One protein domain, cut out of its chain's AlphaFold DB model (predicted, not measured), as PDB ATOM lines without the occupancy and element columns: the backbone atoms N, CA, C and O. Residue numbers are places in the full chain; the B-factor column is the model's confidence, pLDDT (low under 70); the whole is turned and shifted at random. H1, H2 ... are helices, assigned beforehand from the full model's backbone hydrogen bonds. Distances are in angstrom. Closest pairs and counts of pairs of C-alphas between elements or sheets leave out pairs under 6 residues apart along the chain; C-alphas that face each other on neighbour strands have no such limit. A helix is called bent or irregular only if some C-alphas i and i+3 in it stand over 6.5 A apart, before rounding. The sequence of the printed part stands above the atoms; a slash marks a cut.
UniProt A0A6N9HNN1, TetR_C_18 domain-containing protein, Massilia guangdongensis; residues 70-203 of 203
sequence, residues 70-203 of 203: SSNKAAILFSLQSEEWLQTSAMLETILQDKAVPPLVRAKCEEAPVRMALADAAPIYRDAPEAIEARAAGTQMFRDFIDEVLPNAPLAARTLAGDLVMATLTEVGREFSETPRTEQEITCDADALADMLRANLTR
ATOM      1  N   SER A  70     296.200 376.117 220.958       54.72
ATOM      2  CA  SER A  70     297.513 376.276 220.325       54.72
ATOM      3  C   SER A  70     298.648 375.979 221.305       54.72
ATOM      4  O   SER A  70     299.544 375.225 220.944       54.72
ATOM      5  N   SER A  71     298.562 376.438 222.560       61.91
ATOM      6  CA  SER A  71     299.521 376.087 223.617       61.91
ATOM      7  C   SER A  71     299.532 374.584 223.913       61.91
ATOM      8  O   SER A  71     300.601 373.987 223.984       61.91
ATOM      9  N   ASN A  72     298.365 373.937 223.999       75.38
ATOM     10  CA  ASN A  72     298.289 372.485 224.196       75.38
ATOM     11  C   ASN A  72     298.864 371.707 223.003       75.38
ATOM     12  O   ASN A  72     299.547 370.704 223.190       75.38
ATOM     13  N   LYS A  73     298.613 372.166 221.771       77.06
ATOM     14  CA  LYS A  73     299.170 371.550 220.560       77.06
ATOM     15  C   LYS A  73     300.690 371.702 220.502       77.06
ATOM     16  O   LYS A  73     301.371 370.735 220.182       77.06
ATOM     17  N   ALA A  74     301.210 372.887 220.815       77.88
ATOM     18  CA  ALA A  74     302.644 373.150 220.834       77.88
ATOM     19  C   ALA A  74     303.359 372.300 221.893       77.88
ATOM     20  O   ALA A  74     304.385 371.707 221.588       77.88
ATOM     21  N   ALA A  75     302.771 372.148 223.085       76.12
ATOM     22  CA  ALA A  75     303.310 371.283 224.132       76.12
ATOM     23  C   ALA A  75     303.374 369.806 223.700       76.12
ATOM     24  O   ALA A  75     304.407 369.169 223.866       76.12
ATOM     25  N   ILE A  76     302.308 369.275 223.085       76.75
ATOM     26  CA  ILE A  76     302.290 367.890 222.577       76.75
ATOM     27  C   ILE A  76     303.337 367.691 221.473       76.75
ATOM     28  O   ILE A  76     304.059 366.698 221.481       76.75
ATOM     29  N   LEU A  77     303.427 368.628 220.524       80.44
ATOM     30  CA  LEU A  77     304.415 368.566 219.444       80.44
ATOM     31  C   LEU A  77     305.846 368.657 219.978       80.44
ATOM     32  O   LEU A  77     306.712 367.952 219.473       80.44
ATOM     33  N   PHE A  78     306.085 369.478 221.000       77.62
ATOM     34  CA  PHE A  78     307.387 369.574 221.647       77.62
ATOM     35  C   PHE A  78     307.767 368.266 222.347       77.62
ATOM     36  O   PHE A  78     308.870 367.780 222.142       77.62
ATOM     37  N   SER A  79     306.849 367.637 223.090       80.00
ATOM     38  CA  SER A  79     307.109 366.327 223.704       80.00
ATOM     39  C   SER A  79     307.447 365.253 222.669       80.00
ATOM     40  O   SER A  79     308.426 364.538 222.848       80.00
ATOM     41  N   LEU A  80     306.690 365.178 221.567       80.31
ATOM     42  CA  LEU A  80     306.982 364.245 220.474       80.31
ATOM     43  C   LEU A  80     308.353 364.531 219.851       80.31
ATOM     44  O   LEU A  80     309.149 363.621 219.680       80.31
ATOM     45  N   GLN A  81     308.658 365.797 219.566       82.75
ATOM     46  CA  GLN A  81     309.945 366.191 218.996       82.75
ATOM     47  C   GLN A  81     311.127 365.836 219.918       82.75
ATOM     48  O   GLN A  81     312.166 365.391 219.430       82.75
ATOM     49  N   SER A  82     310.973 366.005 221.232       77.50
ATOM     50  CA  SER A  82     311.992 365.627 222.214       77.50
ATOM     51  C   SER A  82     312.191 364.112 222.298       77.50
ATOM     52  O   SER A  82     313.323 363.650 222.428       77.50
ATOM     53  N   GLU A  83     311.117 363.323 222.183       81.25
ATOM     54  CA  GLU A  83     311.210 361.861 222.083       81.25
ATOM     55  C   GLU A  83     311.958 361.428 220.811       81.25
ATOM     56  O   GLU A  83     312.854 360.586 220.895       81.25
ATOM     57  N   GLU A  84     311.668 362.049 219.661       83.12
ATOM     58  CA  GLU A  84     312.377 361.782 218.399       83.12
ATOM     59  C   GLU A  84     313.878 362.105 218.500       83.12
ATOM     60  O   GLU A  84     314.715 361.360 217.982       83.12
ATOM     61  N   TRP A  85     314.258 363.174 219.213       84.31
ATOM     62  CA  TRP A  85     315.668 363.485 219.474       84.31
ATOM     63  C   TRP A  85     316.358 362.414 220.317       84.31
ATOM     64  O   TRP A  85     317.468 361.999 219.974       84.31
ATOM     65  N   LEU A  86     315.716 361.939 221.387       77.62
ATOM     66  CA  LEU A  86     316.263 360.868 222.225       77.62
ATOM     67  C   LEU A  86     316.423 359.568 221.431       77.62
ATOM     68  O   LEU A  86     317.477 358.934 221.489       77.62
ATOM     69  N   GLN A  87     315.406 359.195 220.652       76.06
ATOM     70  CA  GLN A  87     315.430 357.984 219.841       76.06
ATOM     71  C   GLN A  87     316.499 358.056 218.747       76.06
ATOM     72  O   GLN A  87     317.278 357.115 218.593       76.06
ATOM     73  N   THR A  88     316.584 359.175 218.024       73.94
ATOM     74  CA  THR A  88     317.589 359.367 216.970       73.94
ATOM     75  C   THR A  88     319.003 359.377 217.546       73.94
ATOM     76  O   THR A  88     319.901 358.813 216.930       73.94
ATOM     77  N   SER A  89     319.210 359.954 218.734       74.69
ATOM     78  CA  SER A  89     320.522 359.966 219.398       74.69
ATOM     79  C   SER A  89     320.958 358.560 219.816       74.69
ATOM     80  O   SER A  89     322.073 358.157 219.508       74.69
ATOM     81  N   ALA A  90     320.069 357.779 220.439       75.12
ATOM     82  CA  ALA A  90     320.359 356.390 220.811       75.12
ATOM     83  C   ALA A  90     320.612 355.498 219.581       75.12
ATOM     84  O   ALA A  90     321.483 354.626 219.576       75.12
ATOM     85  N   MET A  91     319.851 355.732 218.511       73.62
ATOM     86  CA  MET A  91     320.040 355.050 217.238       73.62
ATOM     87  C   MET A  91     321.388 355.413 216.600       73.62
ATOM     88  O   MET A  91     322.103 354.514 216.170       73.62
ATOM     89  N   LEU A  92     321.756 356.697 216.564       69.56
ATOM     90  CA  LEU A  92     323.052 357.161 216.061       69.56
ATOM     91  C   LEU A  92     324.214 356.582 216.863       69.56
ATOM     92  O   LEU A  92     325.173 356.112 216.264       69.56
ATOM     93  N   GLU A  93     324.115 356.552 218.190       69.56
ATOM     94  CA  GLU A  93     325.114 355.910 219.046       69.56
ATOM     95  C   GLU A  93     325.317 354.438 218.656       69.56
ATOM     96  O   GLU A  93     326.446 353.998 218.450       69.56
ATOM     97  N   THR A  94     324.220 353.702 218.445       68.94
ATOM     98  CA  THR A  94     324.267 352.289 218.038       68.94
ATOM     99  C   THR A  94     324.867 352.128 216.637       68.94
ATOM    100  O   THR A  94     325.720 351.276 216.424       68.94
ATOM    101  N   ILE A  95     324.460 352.963 215.675       67.69
ATOM    102  CA  ILE A  95     324.960 352.953 214.291       67.69
ATOM    103  C   ILE A  95     326.453 353.232 214.227       67.69
ATOM    104  O   ILE A  95     327.163 352.570 213.476       67.69
ATOM    105  N   LEU A  96     326.926 354.244 214.950       65.50
ATOM    106  CA  LEU A  96     328.328 354.640 214.903       65.50
ATOM    107  C   LEU A  96     329.210 353.582 215.578       65.50
ATOM    108  O   LEU A  96     330.319 353.346 215.110       65.50
ATOM    109  N   GLN A  97     328.685 352.875 216.584       66.06
ATOM    110  CA  GLN A  97     329.339 351.713 217.194       66.06
ATOM    111  C   GLN A  97     329.304 350.457 216.293       66.06
ATOM    112  O   GLN A  97     330.276 349.704 216.264       66.06
ATOM    113  N   ASP A  98     328.220 350.236 215.533       61.22
ATOM    114  CA  ASP A  98     327.976 349.027 214.711       61.22
ATOM    115  C   ASP A  98     328.203 349.240 213.192       61.22
ATOM    116  O   ASP A  98     327.959 348.370 212.360       61.22
ATOM    117  N   LYS A  99     328.688 350.423 212.795       52.88
ATOM    118  CA  LYS A  99     329.044 350.829 211.417       52.88
ATOM    119  C   LYS A  99     327.920 350.697 210.366       52.88
ATOM    120  O   LYS A  99     328.205 350.583 209.172       52.88
ATOM    121  N   ALA A 100     326.647 350.765 210.766       50.03
ATOM    122  CA  ALA A 100     325.490 350.592 209.876       50.03
ATOM    123  C   ALA A 100     324.790 351.923 209.506       50.03
ATOM    124  O   ALA A 100     324.010 352.458 210.277       50.03
ATOM    125  N   VAL A 101     324.996 352.445 208.292       51.59
ATOM    126  CA  VAL A 101     324.475 353.763 207.837       51.59
ATOM    127  C   VAL A 101     322.955 353.869 207.499       51.59
ATOM    128  O   VAL A 101     322.419 354.975 207.611       51.59
ATOM    129  N   PRO A 102     322.193 352.804 207.154       54.06
ATOM    130  CA  PRO A 102     320.802 352.940 206.675       54.06
ATOM    131  C   PRO A 102     319.752 353.631 207.582       54.06
ATOM    132  O   PRO A 102     318.812 354.213 207.033       54.06
ATOM    133  N   PRO A 103     319.808 353.601 208.933       65.75
ATOM    134  CA  PRO A 103     318.649 354.030 209.728       65.75
ATOM    135  C   PRO A 103     318.450 355.555 209.825       65.75
ATOM    136  O   PRO A 103     317.349 356.004 210.146       65.75
ATOM    137  N   LEU A 104     319.474 356.372 209.541       70.56
ATOM    138  CA  LEU A 104     319.407 357.824 209.765       70.56
ATOM    139  C   LEU A 104     318.461 358.546 208.796       70.56
ATOM    140  O   LEU A 104     317.673 359.387 209.226       70.56
ATOM    141  N   VAL A 105     318.503 358.217 207.501       76.69
ATOM    142  CA  VAL A 105     317.642 358.858 206.485       76.69
ATOM    143  C   VAL A 105     316.170 358.542 206.741       76.69
ATOM    144  O   VAL A 105     315.313 359.423 206.648       76.69
ATOM    145  N   ARG A 106     315.888 357.302 207.150       80.12
ATOM    146  CA  ARG A 106     314.561 356.883 207.598       80.12
ATOM    147  C   ARG A 106     314.098 357.720 208.789       80.12
ATOM    148  O   ARG A 106     313.077 358.388 208.675       80.12
ATOM    149  N   ALA A 107     314.878 357.773 209.871       79.44
ATOM    150  CA  ALA A 107     314.533 358.561 211.058       79.44
ATOM    151  C   ALA A 107     314.268 360.044 210.732       79.44
ATOM    152  O   ALA A 107     313.352 360.650 211.280       79.44
ATOM    153  N   LYS A 108     314.998 360.629 209.772       81.44
ATOM    154  CA  LYS A 108     314.742 362.003 209.309       81.44
ATOM    155  C   LYS A 108     313.399 362.172 208.601       81.44
ATOM    156  O   LYS A 108     312.732 363.184 208.833       81.44
ATOM    157  N   CYS A 109     313.004 361.213 207.762       81.50
ATOM    158  CA  CYS A 109     311.696 361.204 207.096       81.50
ATOM    159  C   CYS A 109     310.546 361.071 208.100       81.50
ATOM    160  O   CYS A 109     309.507 361.709 207.947       81.50
ATOM    161  N   GLU A 110     310.762 360.277 209.140       81.81
ATOM    162  CA  GLU A 110     309.818 360.043 210.228       81.81
ATOM    163  C   GLU A 110     309.639 361.280 211.129       81.81
ATOM    164  O   GLU A 110     308.512 361.676 211.424       81.81
ATOM    165  N   GLU A 111     310.736 361.957 211.483       84.75
ATOM    166  CA  GLU A 111     310.748 363.178 212.302       84.75
ATOM    167  C   GLU A 111     310.077 364.378 211.593       84.75
ATOM    168  O   GLU A 111     309.459 365.244 212.225       84.75
ATOM    169  N   ALA A 112     310.209 364.468 210.265       86.56
ATOM    170  CA  ALA A 112     309.901 365.680 209.503       86.56
ATOM    171  C   ALA A 112     308.482 366.252 209.698       86.56
ATOM    172  O   ALA A 112     308.371 367.468 209.901       86.56
ATOM    173  N   PRO A 113     307.395 365.455 209.715       81.31
ATOM    174  CA  PRO A 113     306.052 365.975 209.958       81.31
ATOM    175  C   PRO A 113     305.905 366.658 211.323       81.31
ATOM    176  O   PRO A 113     305.226 367.684 211.418       81.31
ATOM    177  N   VAL A 114     306.535 366.112 212.372       81.81
ATOM    178  CA  VAL A 114     306.514 366.684 213.729       81.81
ATOM    179  C   VAL A 114     307.321 367.976 213.753       81.81
ATOM    180  O   VAL A 114     306.795 369.011 214.171       81.81
ATOM    181  N   ARG A 115     308.540 367.950 213.203       86.94
ATOM    182  CA  ARG A 115     309.437 369.110 213.112       86.94
ATOM    183  C   ARG A 115     308.788 370.290 212.396       86.94
ATOM    184  O   ARG A 115     308.803 371.412 212.901       86.94
ATOM    185  N   MET A 116     308.175 370.047 211.239       83.56
ATOM    186  CA  MET A 116     307.494 371.085 210.460       83.56
ATOM    187  C   MET A 116     306.249 371.618 211.178       83.56
ATOM    188  O   MET A 116     306.009 372.825 211.189       83.56
ATOM    189  N   ALA A 117     305.463 370.740 211.810       81.31
ATOM    190  CA  ALA A 117     304.283 371.152 212.564       81.31
ATOM    191  C   ALA A 117     304.645 371.983 213.803       81.31
ATOM    192  O   ALA A 117     303.932 372.938 214.117       81.31
ATOM    193  N   LEU A 118     305.732 371.639 214.498       78.81
ATOM    194  CA  LEU A 118     306.240 372.403 215.635       78.81
ATOM    195  C   LEU A 118     306.794 373.760 215.185       78.81
ATOM    196  O   LEU A 118     306.505 374.766 215.827       78.81
ATOM    197  N   ALA A 119     307.507 373.808 214.054       82.00
ATOM    198  CA  ALA A 119     308.009 375.054 213.480       82.00
ATOM    199  C   ALA A 119     306.883 376.033 213.093       82.00
ATOM    200  O   ALA A 119     307.020 377.225 213.348       82.00
ATOM    201  N   ASP A 120     305.761 375.552 212.537       81.12
ATOM    202  CA  ASP A 120     304.567 376.380 212.258       81.12
ATOM    203  C   ASP A 120     303.850 376.805 213.553       81.12
ATOM    204  O   ASP A 120     303.389 377.937 213.675       81.12
ATOM    205  N   ALA A 121     303.747 375.904 214.537       75.62
ATOM    206  CA  ALA A 121     302.952 376.139 215.741       75.62
ATOM    207  C   ALA A 121     303.656 377.006 216.796       75.62
ATOM    208  O   ALA A 121     302.990 377.774 217.491       75.62
ATOM    209  N   ALA A 122     304.968 376.843 216.968       81.75
ATOM    210  CA  ALA A 122     305.733 377.494 218.025       81.75
ATOM    211  C   ALA A 122     307.242 377.542 217.694       81.75
ATOM    212  O   ALA A 122     308.028 376.774 218.257       81.75
ATOM    213  N   PRO A 123     307.675 378.493 216.839       80.75
ATOM    214  CA  PRO A 123     309.079 378.662 216.451       80.75
ATOM    215  C   PRO A 123     310.053 378.820 217.629       80.75
ATOM    216  O   PRO A 123     311.220 378.459 217.506       80.75
ATOM    217  N   ILE A 124     309.571 379.331 218.770       76.44
ATOM    218  CA  ILE A 124     310.362 379.562 219.989       76.44
ATOM    219  C   ILE A 124     311.037 378.290 220.527       76.44
ATOM    220  O   ILE A 124     312.102 378.376 221.129       76.44
ATOM    221  N   TYR A 125     310.479 377.102 220.265       77.00
ATOM    222  CA  TYR A 125     311.081 375.838 220.707       77.00
ATOM    223  C   TYR A 125     312.351 375.456 219.936       77.00
ATOM    224  O   TYR A 125     313.044 374.523 220.337       77.00
ATOM    225  N   ARG A 126     312.708 376.182 218.864       73.44
ATOM    226  CA  ARG A 126     313.997 376.011 218.175       73.44
ATOM    227  C   ARG A 126     315.183 376.207 219.121       73.44
ATOM    228  O   ARG A 126     316.179 375.495 218.981       73.44
ATOM    229  N   ASP A 127     315.048 377.141 220.057       80.06
ATOM    230  CA  ASP A 127     316.096 377.551 220.996       80.06
ATOM    231  C   ASP A 127     315.846 377.003 222.410       80.06
ATOM    232  O   ASP A 127     316.462 377.451 223.377       80.06
ATOM    233  N   ALA A 128     314.939 376.026 222.541       85.31
ATOM    234  CA  ALA A 128     314.733 375.326 223.799       85.31
ATOM    235  C   ALA A 128     316.024 374.595 224.221       85.31
ATOM    236  O   ALA A 128     316.723 374.061 223.348       85.31
ATOM    237  N   PRO A 129     316.339 374.534 225.528       84.06
ATOM    238  CA  PRO A 129     317.514 373.827 226.036       84.06
ATOM    239  C   PRO A 129     317.632 372.402 225.489       84.06
ATOM    240  O   PRO A 129     318.690 372.022 225.006       84.06
ATOM    241  N   GLU A 130     316.524 371.665 225.430       80.94
ATOM    242  CA  GLU A 130     316.462 370.293 224.926       80.94
ATOM    243  C   GLU A 130     316.881 370.197 223.449       80.94
ATOM    244  O   GLU A 130     317.569 369.259 223.048       80.94
ATOM    245  N   ALA A 131     316.523 371.196 222.633       78.62
ATOM    246  CA  ALA A 131     316.914 371.262 221.227       78.62
ATOM    247  C   ALA A 131     318.414 371.553 221.066       78.62
ATOM    248  O   ALA A 131     319.064 371.047 220.148       78.62
ATOM    249  N   ILE A 132     318.965 372.397 221.941       80.75
ATOM    250  CA  ILE A 132     320.394 372.728 221.977       80.75
ATOM    251  C   ILE A 132     321.197 371.508 222.436       80.75
ATOM    252  O   ILE A 132     322.179 371.153 221.785       80.75
ATOM    253  N   GLU A 133     320.753 370.839 223.499       83.44
ATOM    254  CA  GLU A 133     321.370 369.632 224.048       83.44
ATOM    255  C   GLU A 133     321.370 368.486 223.034       83.44
ATOM    256  O   GLU A 133     322.416 367.884 222.808       83.44
ATOM    257  N   ALA A 134     320.251 368.237 222.345       78.06
ATOM    258  CA  ALA A 134     320.178 367.219 221.297       78.06
ATOM    259  C   ALA A 134     321.171 367.489 220.150       78.06
ATOM    260  O   ALA A 134     321.866 366.580 219.690       78.06
ATOM    261  N   ARG A 135     321.292 368.750 219.707       78.31
ATOM    262  CA  ARG A 135     322.273 369.146 218.681       78.31
ATOM    263  C   ARG A 135     323.712 368.994 219.167       78.31
ATOM    264  O   ARG A 135     324.565 368.526 218.409       78.31
ATOM    265  N   ALA A 136     323.987 369.374 220.412       82.00
ATOM    266  CA  ALA A 136     325.308 369.241 221.014       82.00
ATOM    267  C   ALA A 136     325.713 367.766 221.163       82.00
ATOM    268  O   ALA A 136     326.823 367.406 220.778       82.00
ATOM    269  N   ALA A 137     324.800 366.911 221.634       80.75
ATOM    270  CA  ALA A 137     325.017 365.472 221.760       80.75
ATOM    271  C   ALA A 137     325.326 364.830 220.402       80.75
ATOM    272  O   ALA A 137     326.342 364.153 220.264       80.75
ATOM    273  N   GLY A 138     324.522 365.127 219.372       76.69
ATOM    274  CA  GLY A 138     324.798 364.659 218.013       76.69
ATOM    275  C   GLY A 138     326.160 365.137 217.501       76.69
ATOM    276  O   GLY A 138     326.931 364.349 216.966       76.69
ATOM    277  N   THR A 139     326.502 366.410 217.718       81.25
ATOM    278  CA  THR A 139     327.808 366.968 217.317       81.25
ATOM    279  C   THR A 139     328.968 366.234 217.979       81.25
ATOM    280  O   THR A 139     329.954 365.928 217.310       81.25
ATOM    281  N   GLN A 140     328.852 365.922 219.271       81.75
ATOM    282  CA  GLN A 140     329.888 365.185 219.984       81.75
ATOM    283  C   GLN A 140     330.034 363.757 219.444       81.75
ATOM    284  O   GLN A 140     331.150 363.352 219.136       81.75
ATOM    285  N   MET A 141     328.926 363.045 219.210       79.62
ATOM    286  CA  MET A 141     328.946 361.686 218.647       79.62
ATOM    287  C   MET A 141     329.688 361.614 217.302       79.62
ATOM    288  O   MET A 141     330.487 360.707 217.081       79.62
ATOM    289  N   PHE A 142     329.468 362.581 216.404       77.44
ATOM    290  CA  PHE A 142     330.178 362.612 215.119       77.44
ATOM    291  C   PHE A 142     331.663 362.948 215.265       77.44
ATOM    292  O   PHE A 142     332.472 362.419 214.508       77.44
ATOM    293  N   ARG A 143     332.040 363.800 216.223       83.62
ATOM    294  CA  ARG A 143     333.455 364.079 216.505       83.62
ATOM    295  C   ARG A 143     334.172 362.828 216.991       83.62
ATOM    296  O   ARG A 143     335.215 362.494 216.437       83.62
ATOM    297  N   ASP A 144     333.570 362.114 217.937       84.19
ATOM    298  CA  ASP A 144     334.123 360.872 218.481       84.19
ATOM    299  C   ASP A 144     334.293 359.814 217.373       84.19
ATOM    300  O   ASP A 144     335.346 359.189 217.257       84.19
ATOM    301  N   PHE A 145     333.302 359.683 216.482       82.94
ATOM    302  CA  PHE A 145     333.389 358.797 215.318       82.94
ATOM    303  C   PHE A 145     334.526 359.177 214.357       82.94
ATOM    304  O   PHE A 145     335.253 358.313 213.872       82.94
ATOM    305  N   ILE A 146     334.704 360.467 214.063       86.38
ATOM    306  CA  ILE A 146     335.780 360.921 213.172       86.38
ATOM    307  C   ILE A 146     337.157 360.703 213.802       86.38
ATOM    308  O   ILE A 146     338.097 360.344 213.091       86.38
ATOM    309  N   ASP A 147     337.278 360.877 215.116       87.75
ATOM    310  CA  ASP A 147     338.503 360.562 215.846       87.75
ATOM    311  C   ASP A 147     338.856 359.067 215.754       87.75
ATOM    312  O   ASP A 147     340.033 358.733 215.603       87.75
ATOM    313  N   GLU A 148     337.859 358.176 215.769       85.25
ATOM    314  CA  GLU A 148     338.054 356.733 215.570       85.25
ATOM    315  C   GLU A 148     338.432 356.378 214.124       85.25
ATOM    316  O   GLU A 148     339.318 355.552 213.898       85.25
ATOM    317  N   VAL A 149     337.770 356.984 213.132       84.75
ATOM    318  CA  VAL A 149     337.970 356.658 211.709       84.75
ATOM    319  C   VAL A 149     339.269 357.250 211.156       84.75
ATOM    320  O   VAL A 149     339.898 356.643 210.289       84.75
ATOM    321  N   LEU A 150     339.701 358.408 211.661       87.31
ATOM    322  CA  LEU A 150     340.874 359.145 211.180       87.31
ATOM    323  C   LEU A 150     341.945 359.352 212.274       87.31
ATOM    324  O   LEU A 150     342.437 360.472 212.437       87.31
ATOM    325  N   PRO A 151     342.392 358.310 212.999       90.62
ATOM    326  CA  PRO A 151     343.192 358.471 214.219       90.62
ATOM    327  C   PRO A 151     344.553 359.139 213.970       90.62
ATOM    328  O   PRO A 151     345.110 359.794 214.851       90.62
ATOM    329  N   ASN A 152     345.078 359.006 212.749       91.69
ATOM    330  CA  ASN A 152     346.374 359.548 212.345       91.69
ATOM    331  C   ASN A 152     346.275 360.933 211.681       91.69
ATOM    332  O   ASN A 152     347.302 361.530 211.359       91.69
ATOM    333  N   ALA A 153     345.064 361.449 211.448       92.38
ATOM    334  CA  ALA A 153     344.881 362.748 210.819       92.38
ATOM    335  C   ALA A 153     345.115 363.899 211.823       92.38
ATOM    336  O   ALA A 153     344.764 363.786 213.010       92.38
ATOM    337  N   PRO A 154     345.660 365.048 211.373       94.75
ATOM    338  CA  PRO A 154     345.785 366.238 212.209       94.75
ATOM    339  C   PRO A 154     344.434 366.672 212.784       94.75
ATOM    340  O   PRO A 154     343.412 366.571 212.106       94.75
ATOM    341  N   LEU A 155     344.433 367.227 214.001       92.06
ATOM    342  CA  LEU A 155     343.210 367.679 214.679       92.06
ATOM    343  C   LEU A 155     342.352 368.591 213.789       92.06
ATOM    344  O   LEU A 155     341.155 368.375 213.670       92.06
ATOM    345  N   ALA A 156     342.972 369.554 213.099       92.00
ATOM    346  CA  ALA A 156     342.263 370.466 212.200       92.00
ATOM    347  C   ALA A 156     341.541 369.740 211.046       92.00
ATOM    348  O   ALA A 156     340.442 370.137 210.667       92.00
ATOM    349  N   ALA A 157     342.132 368.665 210.510       90.19
ATOM    350  CA  ALA A 157     341.516 367.865 209.454       90.19
ATOM    351  C   ALA A 157     340.333 367.044 209.991       90.19
ATOM    352  O   ALA A 157     339.287 366.994 209.350       90.19
ATOM    353  N   ARG A 158     340.463 366.469 211.193       90.12
ATOM    354  CA  ARG A 158     339.371 365.755 211.875       90.12
ATOM    355  C   ARG A 158     338.204 366.673 212.222       90.12
ATOM    356  O   ARG A 158     337.060 366.335 211.945       90.12
ATOM    357  N   THR A 159     338.483 367.865 212.752       88.75
ATOM    358  CA  THR A 159     337.446 368.872 213.023       88.75
ATOM    359  C   THR A 159     336.700 369.248 211.745       88.75
ATOM    360  O   THR A 159     335.476 369.168 211.716       88.75
ATOM    361  N   LEU A 160     337.426 369.564 210.665       89.00
ATOM    362  CA  LEU A 160     336.811 369.892 209.379       89.00
ATOM    363  C   LEU A 160     335.967 368.733 208.828       89.00
ATOM    364  O   LEU A 160     334.858 368.959 208.350       89.00
ATOM    365  N   ALA A 161     336.468 367.498 208.903       87.00
ATOM    366  CA  ALA A 161     335.736 366.320 208.449       87.00
ATOM    367  C   ALA A 161     334.437 366.123 209.246       87.00
ATOM    368  O   ALA A 161     333.382 365.956 208.642       87.00
ATOM    369  N   GLY A 162     334.488 366.213 210.579       84.81
ATOM    370  CA  GLY A 162     333.299 366.103 211.429       84.81
ATOM    371  C   GLY A 162     332.261 367.184 211.154       84.81
ATOM    372  O   GLY A 162     331.082 366.865 210.998       84.81
ATOM    373  N   ASP A 163     332.695 368.436 211.008       84.44
ATOM    374  CA  ASP A 163     331.799 369.550 210.696       84.44
ATOM    375  C   ASP A 163     331.135 369.364 209.318       84.44
ATOM    376  O   ASP A 163     329.926 369.565 209.180       84.44
ATOM    377  N   LEU A 164     331.887 368.913 208.305       86.69
ATOM    378  CA  LEU A 164     331.353 368.643 206.964       86.69
ATOM    379  C   LEU A 164     330.376 367.465 206.942       86.69
ATOM    380  O   LEU A 164     329.317 367.573 206.318       86.69
ATOM    381  N   VAL A 165     330.694 366.353 207.614       83.19
ATOM    382  CA  VAL A 165     329.779 365.205 207.719       83.19
ATOM    383  C   VAL A 165     328.485 365.630 208.412       83.19
ATOM    384  O   VAL A 165     327.400 365.372 207.890       83.19
ATOM    385  N   MET A 166     328.585 366.347 209.535       81.44
ATOM    386  CA  MET A 166     327.422 366.831 210.278       81.44
ATOM    387  C   MET A 166     326.552 367.776 209.441       81.44
ATOM    388  O   MET A 166     325.334 367.591 209.366       81.44
ATOM    389  N   ALA A 167     327.160 368.775 208.798       82.88
ATOM    390  CA  ALA A 167     326.441 369.730 207.960       82.88
ATOM    391  C   ALA A 167     325.733 369.021 206.798       82.88
ATOM    392  O   ALA A 167     324.556 369.271 206.547       82.88
ATOM    393  N   THR A 168     326.417 368.079 206.147       84.25
ATOM    394  CA  THR A 168     325.860 367.308 205.030       84.25
ATOM    395  C   THR A 168     324.652 366.486 205.469       84.25
ATOM    396  O   THR A 168     323.579 366.616 204.887       84.25
ATOM    397  N   LEU A 169     324.785 365.680 206.527       82.19
ATOM    398  CA  LEU A 169     323.687 364.852 207.037       82.19
ATOM    399  C   LEU A 169     322.496 365.697 207.508       82.19
ATOM    400  O   LEU A 169     321.343 365.298 207.337       82.19
ATOM    401  N   THR A 170     322.770 366.868 208.084       80.94
ATOM    402  CA  THR A 170     321.736 367.794 208.552       80.94
ATOM    403  C   THR A 170     320.976 368.415 207.388       80.94
ATOM    404  O   THR A 170     319.750 368.339 207.357       80.94
ATOM    405  N   GLU A 171     321.680 369.024 206.437       85.81
ATOM    406  CA  GLU A 171     321.062 369.789 205.355       85.81
ATOM    407  C   GLU A 171     320.414 368.869 204.317       85.81
ATOM    408  O   GLU A 171     319.230 369.033 204.023       85.81
ATOM    409  N   VAL A 172     321.132 367.838 203.852       85.06
ATOM    410  CA  VAL A 172     320.601 366.862 202.885       85.06
ATOM    411  C   VAL A 172     319.448 366.077 203.504       85.06
ATOM    412  O   VAL A 172     318.393 365.938 202.891       85.06
ATOM    413  N   GLY A 173     319.599 365.610 204.749       84.12
ATOM    414  CA  GLY A 173     318.536 364.887 205.446       84.12
ATOM    415  C   GLY A 173     317.296 365.750 205.691       84.12
ATOM    416  O   GLY A 173     316.168 365.262 205.577       84.12
ATOM    417  N   ARG A 174     317.473 367.044 206.000       84.00
ATOM    418  CA  ARG A 174     316.358 367.989 206.142       84.00
ATOM    419  C   ARG A 174     315.626 368.159 204.816       84.00
ATOM    420  O   ARG A 174     314.431 367.893 204.785       84.00
ATOM    421  N   GLU A 175     316.328 368.549 203.757       87.06
ATOM    422  CA  GLU A 175     315.733 368.792 202.437       87.06
ATOM    423  C   GLU A 175     315.041 367.537 201.889       87.06
ATOM    424  O   GLU A 175     313.893 367.589 201.448       87.06
ATOM    425  N   PHE A 176     315.690 366.375 201.998       85.69
ATOM    426  CA  PHE A 176     315.121 365.109 201.550       85.69
ATOM    427  C   PHE A 176     313.806 364.777 202.270       85.69
ATOM    428  O   PHE A 176     312.834 364.367 201.632       85.69
ATOM    429  N   SER A 177     313.751 364.997 203.587       87.25
ATOM    430  CA  SER A 177     312.612 364.621 204.435       87.25
ATOM    431  C   SER A 177     311.420 365.587 204.403       87.25
ATOM    432  O   SER A 177     310.365 365.263 204.945       87.25
ATOM    433  N   GLU A 178     311.537 366.762 203.775       86.25
ATOM    434  CA  GLU A 178     310.448 367.755 203.712       86.25
ATOM    435  C   GLU A 178     309.253 367.314 202.848       86.25
ATOM    436  O   GLU A 178     308.140 367.829 202.996       86.25
ATOM    437  N   THR A 179     309.452 366.324 201.978       85.75
ATOM    438  CA  THR A 179     308.400 365.710 201.161       85.75
ATOM    439  C   THR A 179     308.216 364.235 201.519       85.75
ATOM    440  O   THR A 179     309.190 363.588 201.894       85.75
ATOM    441  N   PRO A 180     307.007 363.657 201.363       86.06
ATOM    442  CA  PRO A 180     306.811 362.218 201.533       86.06
ATOM    443  C   PRO A 180     307.749 361.412 200.627       86.06
ATOM    444  O   PRO A 180     307.890 361.744 199.452       86.06
ATOM    445  N   ARG A 181     308.347 360.351 201.176       86.62
ATOM    446  CA  ARG A 181     309.265 359.447 200.474       86.62
ATOM    447  C   ARG A 181     308.771 358.016 200.565       86.62
ATOM    448  O   ARG A 181     308.139 357.626 201.546       86.62
ATOM    449  N   THR A 182     309.059 357.240 199.537       87.44
ATOM    450  CA  THR A 182     308.878 355.793 199.537       87.44
ATOM    451  C   THR A 182     310.051 355.106 200.230       87.44
ATOM    452  O   THR A 182     311.159 355.629 200.307       87.44
ATOM    453  N   GLU A 183     309.815 353.883 200.690       83.69
ATOM    454  CA  GLU A 183     310.844 353.012 201.271       83.69
ATOM    455  C   GLU A 183     312.048 352.794 200.345       83.69
ATOM    456  O   GLU A 183     313.199 352.751 200.787       83.69
ATOM    457  N   GLN A 184     311.780 352.687 199.043       83.81
ATOM    458  CA  GLN A 184     312.810 352.500 198.032       83.81
ATOM    459  C   GLN A 184     313.665 353.760 197.854       83.81
ATOM    460  O   GLN A 184     314.885 353.643 197.789       83.81
ATOM    461  N   GLU A 185     313.049 354.945 197.812       86.19
ATOM    462  CA  GLU A 185     313.779 356.221 197.756       86.19
ATOM    463  C   GLU A 185     314.641 356.404 199.006       86.19
ATOM    464  O   GLU A 185     315.831 356.660 198.891       86.19
ATOM    465  N   ILE A 186     314.081 356.170 200.199       83.38
ATOM    466  CA  ILE A 186     314.826 356.267 201.465       83.38
ATOM    467  C   ILE A 186     316.073 355.379 201.439       83.38
ATOM    468  O   ILE A 186     317.144 355.823 201.845       83.38
ATOM    469  N   THR A 187     315.940 354.136 200.974       79.25
ATOM    470  CA  THR A 187     317.059 353.185 200.922       79.25
ATOM    471  C   THR A 187     318.112 353.623 199.904       79.25
ATOM    472  O   THR A 187     319.292 353.674 200.230       79.25
ATOM    473  N   CYS A 188     317.685 353.999 198.696       81.81
ATOM    474  CA  CYS A 188     318.582 354.427 197.623       81.81
ATOM    475  C   CYS A 188     319.399 355.670 198.015       81.81
ATOM    476  O   CYS A 188     320.619 355.689 197.864       81.81
ATOM    477  N   ASP A 189     318.736 356.690 198.565       83.44
ATOM    478  CA  ASP A 189     319.391 357.917 199.013       83.44
ATOM    479  C   ASP A 189     320.306 357.669 200.222       83.44
ATOM    480  O   ASP A 189     321.397 358.237 200.290       83.44
ATOM    481  N   ALA A 190     319.911 356.793 201.156       79.38
ATOM    482  CA  ALA A 190     320.762 356.410 202.282       79.38
ATOM    483  C   ALA A 190     322.052 355.720 201.827       79.38
ATOM    484  O   ALA A 190     323.128 356.080 202.308       79.38
ATOM    485  N   ASP A 191     321.955 354.781 200.886       77.31
ATOM    486  CA  ASP A 191     323.110 354.064 200.346       77.31
ATOM    487  C   ASP A 191     324.041 355.015 199.579       77.31
ATOM    488  O   ASP A 191     325.249 355.033 199.819       77.31
ATOM    489  N   ALA A 192     323.486 355.888 198.731       84.88
ATOM    490  CA  ALA A 192     324.267 356.877 197.988       84.88
ATOM    491  C   ALA A 192     324.994 357.868 198.916       84.88
ATOM    492  O   ALA A 192     326.171 358.183 198.709       84.88
ATOM    493  N   LEU A 193     324.314 358.341 199.966       83.81
ATOM    494  CA  LEU A 193     324.895 359.239 200.961       83.81
ATOM    495  C   LEU A 193     325.998 358.538 201.767       83.81
ATOM    496  O   LEU A 193     327.051 359.129 202.011       83.81
ATOM    497  N   ALA A 194     325.789 357.270 202.131       81.81
ATOM    498  CA  ALA A 194     326.786 356.447 202.806       81.81
ATOM    499  C   ALA A 194     328.049 356.267 201.954       81.81
ATOM    500  O   ALA A 194     329.160 356.440 202.458       81.81
ATOM    501  N   ASP A 195     327.889 355.954 200.669       80.50
ATOM    502  CA  ASP A 195     329.003 355.752 199.743       80.50
ATOM    503  C   ASP A 195     329.794 357.044 199.511       80.50
ATOM    504  O   ASP A 195     331.028 357.023 199.549       80.50
ATOM    505  N   MET A 196     329.110 358.182 199.358       87.38
ATOM    506  CA  MET A 196     329.752 359.494 199.244       87.38
ATOM    507  C   MET A 196     330.571 359.833 200.498       87.38
ATOM    508  O   MET A 196     331.730 360.240 200.389       87.38
ATOM    509  N   LEU A 197     329.992 359.655 201.690       83.62
ATOM    510  CA  LEU A 197     330.680 359.931 202.954       83.62
ATOM    511  C   LEU A 197     331.865 358.984 203.162       83.62
ATOM    512  O   LEU A 197     332.945 359.434 203.542       83.62
ATOM    513  N   ARG A 198     331.701 357.694 202.848       81.25
ATOM    514  CA  ARG A 198     332.788 356.711 202.909       81.25
ATOM    515  C   ARG A 198     333.935 357.110 201.988       81.25
ATOM    516  O   ARG A 198     335.075 357.124 202.434       81.25
ATOM    517  N   ALA A 199     333.646 357.475 200.739       82.31
ATOM    518  CA  ALA A 199     334.658 357.906 199.777       82.31
ATOM    519  C   ALA A 199     335.383 359.197 200.197       82.31
ATOM    520  O   ALA A 199     336.539 359.396 199.832       82.31
ATOM    521  N   ASN A 200     334.716 360.075 200.951       80.94
ATOM    522  CA  ASN A 200     335.324 361.290 201.486       80.94
ATOM    523  C   ASN A 200     336.254 361.013 202.681       80.94
ATOM    524  O   ASN A 200     337.277 361.675 202.817       80.94
ATOM    525  N   LEU A 201     335.913 360.041 203.533       78.19
ATOM    526  CA  LEU A 201     336.654 359.724 204.763       78.19
ATOM    527  C   LEU A 201     337.803 358.721 204.570       78.19
ATOM    528  O   LEU A 201     338.579 358.511 205.492       78.19
ATOM    529  N   THR A 202     337.921 358.077 203.410       71.12
ATOM    530  CA  THR A 202     339.010 357.124 203.112       71.12
ATOM    531  C   THR A 202     340.128 357.710 202.245       71.12
ATOM    532  O   THR A 202     341.002 356.966 201.796       71.12
ATOM    533  N   ARG A 203     340.101 359.024 201.996       54.41
ATOM    534  CA  ARG A 203     341.170 359.770 201.317       54.41
ATOM    535  C   ARG A 203     342.234 360.238 202.297       54.41
ATOM    536  O   ARG A 203     343.413 360.222 201.885       54.41
TER     537      ARG A 203
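AT A GLANCE: This is residues 70 to 203 of the 203 residues of the protein "TetR_C_18 domain-containing protein" of Massilia guangdongensis (UniProt A0A6N9HNN1). Two long helices, H1 and H4, lie side by side, and two more, H5 and H6, run lengthwise on the other side of the short arm H2a, which packs between H1 and that second pair; H5 crosses H4. The second arm, H2b, and the small H3 lie toward the end where H1 begins. The printed part has 134 residues with six named helices, H1 to H6 in order, and no named strand: all helix. It is compact, with a radius of gyration of the C-alphas of 15.7 A, and spans 52 by 34 by 22 A, only just elongated.

HOW THE PARTS SIT: Start at H1, residues 70 to 98. Next comes H2, residues 103 to 121, assigned as one helix by its hydrogen bonds but bent, with C-alphas 110 and 113 7.0 A apart; its arms, H2a, residues 103 to 110, and H2b, residues 113 to 121, stand at a steep tilt of 45 degrees. H1, with residues 88 to 95 alone, touches H2a, closest at the C-alphas of Thr 88 and Ala 107, 6.7 A; the two form a helical hairpin. H1, with residues 70 to 81 alone, touches H2b at Leu 77 and Leu 118, their closest C-alphas, 5.7 A apart. H3, residues 123 to 127, touches H2b only at the corner, and only just, with 3 pairs of C-alphas within 8 A; the closest, Ala 119 and Arg 126, are 7.7 A apart. H4, residues 129 to 149, touches H1 at a shallow tilt of 12 degrees, the same way; the closest C-alphas, Trp 85 and Ala 134, are 6.1 A apart. H5, residues 155 to 177, touches H4 at a steep tilt of 54 degrees, with C-alphas of Arg 143 and Gly 162 closest at 5.5 A. H5, with residues 173 to 177 alone, touches H2a, closest at the C-alphas of Cys 109 and Ser 177, 4.4 A. H6, residues 183 to 201, touches H2a with residues 186 to 190 alone, closest at the C-alphas of Val 105 and Ala 190, 5.8 A. H5 and H6 are close but not clearly touching; the closest C-alphas, Val 165 and Leu 197, are 7.2 A apart. H1 is apart from H5 and H6. The packing is mostly crossed, touching helices mostly at more than a shallow tilt, but only just: 2 of 6 pairs are shallow. Every O i to N i+4 pair is within hydrogen-bond range in H1, H2a, H2b, H4, H5 and H6; H3 has 0 of 1, and 2 of 2 O i to N i+3 pairs.

IN THESE COORDINATES: Find C-alpha 70 at (297.513, 376.276, 220.325); H1 runs 41.3 A from there. H2a is 10.7 A, H2b 12.1 A and H3 8.4 A long; H3 is neither bent nor irregular, but only just, with C-alphas 124 and 127 6.2 A apart. H4 is 30.3 A long, H5 32.4 A and H6 26.9 A, ending at C-alpha 201, (336.654, 359.724, 204.763).

THE WHOLE: The C-alphas of Ser 70 and Asn 152, the two farthest apart, are 52.3 A from each other. The printed part has no cut, and its five links are tight. Look for pLDDT under 70 at residues 70 to 71, 92 to 103 and 203, the chain's last residue; the mean of the printed part is 79.9.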